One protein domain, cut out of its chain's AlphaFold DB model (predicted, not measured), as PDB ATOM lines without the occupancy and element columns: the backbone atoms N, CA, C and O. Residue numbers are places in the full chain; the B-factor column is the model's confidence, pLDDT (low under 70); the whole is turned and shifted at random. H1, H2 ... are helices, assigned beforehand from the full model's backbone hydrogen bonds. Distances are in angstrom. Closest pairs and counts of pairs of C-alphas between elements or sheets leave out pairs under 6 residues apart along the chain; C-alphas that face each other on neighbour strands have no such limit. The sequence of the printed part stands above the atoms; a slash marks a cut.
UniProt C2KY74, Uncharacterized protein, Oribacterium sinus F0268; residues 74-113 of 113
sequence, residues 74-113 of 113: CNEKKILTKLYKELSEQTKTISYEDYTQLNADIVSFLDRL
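What this domain is: This is residues 74 to 113 of the 113 residues of an uncharacterized protein of Oribacterium sinus F0268 (UniProt C2KY74). Two long helices, H1 and then H2, meet near their ends in an open L, with the corner at Ser 95. H1 and H2 are the two arms of the L, with little contact between them beyond the corner. The printed part has 40 residues with two named helices and no named strand; its class is all helix. It is extended, with a radius of gyration of the C-alphas of 15.0 A and spans of 46 by 22 by 8 A.

Where its parts are: H1, residues 77 to 94, begins at C-alpha 77 (143.390, 208.507, 135.574) and is 25.4 A long from first to last C-alpha. H2, residues 96 to 110, is 21.2 A long and ends at C-alpha 110 (143.551, 173.701, 131.333).

How they stand to each other: A tight link of one residue joins H1 to H2. They are close but not clearly touching; their closest C-alphas, those of Lys 92 and Tyr 99, are 7.5 A apart. Their lines are about perpendicular, at 90 degrees. In H1 and H2 every O i to N i+4 pair is within hydrogen-bond range.

The domain as a whole: The C-alphas farthest apart, those of Cys 74 and Arg 112, are 46.5 A apart. The printed part has no cut and ends at the chain's last residue, Leu 113. Its mean pLDDT is 89.7, and no printed residue is under 70.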
ATOM      1  N   CYS A  74     143.024 214.398 142.895       86.88
ATOM      2  CA  CYS A  74     143.979 213.324 143.163       86.88
ATOM      3  C   CYS A  74     143.587 211.983 142.508       86.88
ATOM      4  O   CYS A  74     144.413 211.072 142.449       86.88
ATOM      5  N   ASN A  75     142.349 211.844 142.021       91.62
ATOM      6  CA  ASN A  75     141.824 210.626 141.398       91.62
ATOM      7  C   ASN A  75     141.899 210.656 139.868       91.62
ATOM      8  O   ASN A  75     141.278 209.832 139.191       91.62
ATOM      9  N   GLU A  76     142.697 211.555 139.297       92.31
ATOM     10  CA  GLU A  76     142.941 211.555 137.865       92.31
ATOM     11  C   GLU A  76     143.473 210.201 137.381       92.31
ATOM     12  O   GLU A  76     144.338 209.563 137.995       92.31
ATOM     13  N   LYS A  77     143.019 209.789 136.191       93.56
ATOM     14  CA  LYS A  77     143.390 208.507 135.574       93.56
ATOM     15  C   LYS A  77     144.904 208.282 135.549       93.56
ATOM     16  O   LYS A  77     145.349 207.151 135.729       93.56
ATOM     17  N   LYS A  78     145.706 209.331 135.338       90.50
ATOM     18  CA  LYS A  78     147.175 209.254 135.313       90.50
ATOM     19  C   LYS A  78     147.757 208.869 136.678       90.50
ATOM     20  O   LYS A  78     148.655 208.029 136.722       90.50
ATOM     21  N   ILE A  79     147.241 209.454 137.762       92.81
ATOM     22  CA  ILE A  79     147.661 209.161 139.138       92.81
ATOM     23  C   ILE A  79     147.226 207.742 139.499       92.81
ATOM     24  O   ILE A  79     148.071 206.921 139.852       92.81
ATOM     25  N   LEU A  80     145.947 207.414 139.291       95.56
ATOM     26  CA  LEU A  80     145.405 206.084 139.577       95.56
ATOM     27  C   LEU A  80     146.138 204.979 138.811       95.56
ATOM     28  O   LEU A  80     146.487 203.958 139.388       95.56
ATOM     29  N   THR A  81     146.429 205.184 137.523       95.62
ATOM     30  CA  THR A  81     147.148 204.186 136.711       95.62
ATOM     31  C   THR A  81     148.544 203.913 137.269       95.62
ATOM     32  O   THR A  81     148.958 202.757 137.338       95.62
ATOM     33  N   LYS A  82     149.274 204.957 137.688       95.25
ATOM     34  CA  LYS A  82     150.590 204.793 138.319       95.25
ATOM     35  C   LYS A  82     150.483 204.105 139.678       95.25
ATOM     36  O   LYS A  82     151.264 203.200 139.936       95.25
ATOM     37  N   LEU A  83     149.499 204.484 140.493       95.88
ATOM     38  CA  LEU A  83     149.252 203.872 141.796       95.88
ATOM     39  C   LEU A  83     148.940 202.375 141.670       95.88
ATOM     40  O   LEU A  83     149.562 201.562 142.342       95.88
ATOM     41  N   TYR A  84     148.027 201.987 140.776       94.88
ATOM     42  CA  TYR A  84     147.701 200.575 140.557       94.88
ATOM     43  C   TYR A  84     148.876 199.777 140.001       94.88
ATOM     44  O   TYR A  84     149.048 198.613 140.362       94.88
ATOM     45  N   LYS A  85     149.694 200.389 139.137       95.25
ATOM     46  CA  LYS A  85     150.918 199.760 138.641       95.25
ATOM     47  C   LYS A  85     151.890 199.482 139.791       95.25
ATOM     48  O   LYS A  85     152.322 198.343 139.931       95.25
ATOM     49  N   GLU A  86     152.157 200.486 140.619       95.19
ATOM     50  CA  GLU A  86     153.031 200.378 141.792       95.19
ATOM     51  C   GLU A  86     152.532 199.290 142.758       95.19
ATOM     52  O   GLU A  86     153.269 198.372 143.111       95.19
ATOM     53  N   LEU A  87     151.240 199.312 143.104       93.50
ATOM     54  CA  LEU A  87     150.625 198.289 143.955       93.50
ATOM     55  C   LEU A  87     150.730 196.885 143.348       93.50
ATOM     56  O   LEU A  87     150.996 195.921 144.067       93.50
ATOM     57  N   SER A  88     150.536 196.742 142.033       90.75
ATOM     58  CA  SER A  88     150.664 195.448 141.359       90.75
ATOM     59  C   SER A  88     152.097 194.920 141.407       90.75
ATOM     60  O   SER A  88     152.297 193.729 141.636       90.75
ATOM     61  N   GLU A  89     153.089 195.788 141.211       91.06
ATOM     62  CA  GLU A  89     154.508 195.429 141.276       91.06
ATOM     63  C   GLU A  89     154.912 194.999 142.694       91.06
ATOM     64  O   GLU A  89     155.535 193.946 142.867       91.06
ATOM     65  N   GLN A  90     154.461 195.727 143.717       90.56
ATOM     66  CA  GLN A  90     154.684 195.352 145.116       90.56
ATOM     67  C   GLN A  90     154.002 194.023 145.469       90.56
ATOM     68  O   GLN A  90     154.630 193.139 146.050       90.56
ATOM     69  N   THR A  91     152.746 193.832 145.057       86.81
ATOM     70  CA  THR A  91     151.986 192.603 145.347       86.81
ATOM     71  C   THR A  91     152.624 191.376 144.696       86.81
ATOM     72  O   THR A  91     152.752 190.337 145.338       86.81
ATOM     73  N   LYS A  92     153.090 191.494 143.444       83.31
ATOM     74  CA  LYS A  92     153.824 190.411 142.768       83.31
ATOM     75  C   LYS A  92     155.109 190.033 143.495       83.31
ATOM     76  O   LYS A  92     155.507 188.879 143.433       83.31
ATOM     77  N   THR A  93     155.756 190.998 144.141       81.81
ATOM     78  CA  THR A  93     156.994 190.765 144.890       81.81
ATOM     79  C   THR A  93     156.709 190.063 146.218       81.81
ATOM     80  O   THR A  93     157.424 189.137 146.581       81.81
ATOM     81  N   ILE A  94     155.651 190.472 146.924       82.50
ATOM     82  CA  ILE A  94     155.288 189.930 148.243       82.50
ATOM     83  C   ILE A  94     154.670 188.530 148.134       82.50
ATOM     84  O   ILE A  94     155.052 187.634 148.877       82.50
ATOM     85  N   SER A  95     153.732 188.334 147.207       80.19
ATOM     86  CA  SER A  95     152.950 187.096 147.068       80.19
ATOM     87  C   SER A  95     153.404 186.243 145.884       80.19
ATOM     88  O   SER A  95     152.603 185.519 145.297       80.19
ATOM     89  N   TYR A  96     154.677 186.353 145.490       83.50
ATOM     90  CA  TYR A  96     155.211 185.676 144.307       83.50
ATOM     91  C   TYR A  96     154.901 184.172 144.309       83.50
ATOM     92  O   TYR A  96     154.379 183.652 143.325       83.50
ATOM     93  N   GLU A  97     155.159 183.500 145.434       81.19
ATOM     94  CA  GLU A  97     154.952 182.055 145.590       81.19
ATOM     95  C   GLU A  97     153.477 181.659 145.432       81.19
ATOM     96  O   GLU A  97     153.174 180.738 144.673       81.19
ATOM     97  N   ASP A  98     152.557 182.401 146.058       84.88
ATOM     98  CA  ASP A  98     151.112 182.164 145.944       84.88
ATOM     99  C   ASP A  98     150.631 182.321 144.494       84.88
ATOM    100  O   ASP A  98     149.850 181.509 143.991       84.88
ATOM    101  N   TYR A  99     151.129 183.344 143.787       84.62
ATOM    102  CA  TYR A  99     150.820 183.560 142.371       84.62
ATOM    103  C   TYR A  99     151.367 182.441 141.485       84.62
ATOM    104  O   TYR A  99     150.683 182.011 140.554       84.62
ATOM    105  N   THR A 100     152.583 181.960 141.752       84.50
ATOM    106  CA  THR A 100     153.179 180.844 141.007       84.50
ATOM    107  C   THR A 100     152.391 179.558 141.223       84.50
ATOM    108  O   THR A 100     152.102 178.864 140.247       84.50
ATOM    109  N   GLN A 101     151.997 179.267 142.466       90.00
ATOM    110  CA  GLN A 101     151.200 178.089 142.793       90.00
ATOM    111  C   GLN A 101     149.826 178.139 142.118       90.00
ATOM    112  O   GLN A 101     149.452 177.200 141.418       90.00
ATOM    113  N   LEU A 102     149.114 179.263 142.238       89.69
ATOM    114  CA  LEU A 102     147.818 179.453 141.585       89.69
ATOM    115  C   LEU A 102     147.924 179.290 140.062       89.69
ATOM    116  O   LEU A 102     147.068 178.670 139.434       89.69
ATOM    117  N   ASN A 103     148.978 179.835 139.452       89.00
ATOM    118  CA  ASN A 103     149.188 179.713 138.014       89.00
ATOM    119  C   ASN A 103     149.462 178.257 137.597       89.00
ATOM    120  O   ASN A 103     148.948 177.813 136.572       89.00
ATOM    121  N   ALA A 104     150.218 177.496 138.394       90.69
ATOM    122  CA  ALA A 104     150.437 176.069 138.157       90.69
ATOM    123  C   ALA A 104     149.123 175.270 138.224       90.69
ATOM    124  O   ALA A 104     148.871 174.428 137.359       90.69
ATOM    125  N   ASP A 105     148.258 175.581 139.194       93.25
ATOM    126  CA  ASP A 105     146.946 174.945 139.337       93.25
ATOM    127  C   ASP A 105     146.031 175.255 138.138       93.25
ATOM    128  O   ASP A 105     145.381 174.353 137.602       93.25
ATOM    129  N   ILE A 106     146.024 176.507 137.661       92.25
ATOM    130  CA  ILE A 106     145.265 176.925 136.469       92.25
ATOM    131  C   ILE A 106     145.757 176.189 135.218       92.25
ATOM    132  O   ILE A 106     144.941 175.667 134.459       92.25
ATOM    133  N   VAL A 107     147.072 176.122 135.000       92.06
ATOM    134  CA  VAL A 107     147.655 175.416 133.847       92.06
ATOM    135  C   VAL A 107     147.307 173.930 133.900       92.06
ATOM    136  O   VAL A 107     146.823 173.384 132.912       92.06
ATOM    137  N   SER A 108     147.443 173.291 135.067       93.06
ATOM    138  CA  SER A 108     147.080 171.880 135.228       93.06
ATOM    139  C   SER A 108     145.598 171.613 134.961       93.06
ATOM    140  O   SER A 108     145.255 170.546 134.457       93.06
ATOM    141  N   PHE A 109     144.712 172.551 135.301       94.12
ATOM    142  CA  PHE A 109     143.294 172.450 134.968       94.12
ATOM    143  C   PHE A 109     143.053 172.553 133.456       94.12
ATOM    144  O   PHE A 109     142.305 171.743 132.913       94.12
ATOM    145  N   LEU A 110     143.694 173.511 132.780       93.12
ATOM    146  CA  LEU A 110     143.551 173.701 131.333       93.12
ATOM    147  C   LEU A 110     144.097 172.518 130.526       93.12
ATOM    148  O   LEU A 110     143.477 172.146 129.540       93.12
ATOM    149  N   ASP A 111     145.187 171.887 130.965       90.81
ATOM    150  CA  ASP A 111     145.752 170.694 130.309       90.81
ATOM    151  C   ASP A 111     144.846 169.452 130.407       90.81
ATOM    152  O   ASP A 111     145.058 168.462 129.704       90.81
ATOM    153  N   ARG A 112     143.857 169.460 131.313       88.50
ATOM    154  CA  ARG A 112     142.884 168.366 131.482       88.50
ATOM    155  C   ARG A 112     141.625 168.535 130.625       88.50
ATOM    156  O   ARG A 112     140.795 167.623 130.642       88.50
ATOM    157  N   LEU A 113     141.456 169.677 129.954       75.19
ATOM    158  CA  LEU A 113     140.379 169.941 128.989       75.19
ATOM    159  C   LEU A 113     140.769 169.446 127.593       75.19
ATOM    160  O   LEU A 113     139.861 168.916 126.913       75.19
TER     161      LEU A 113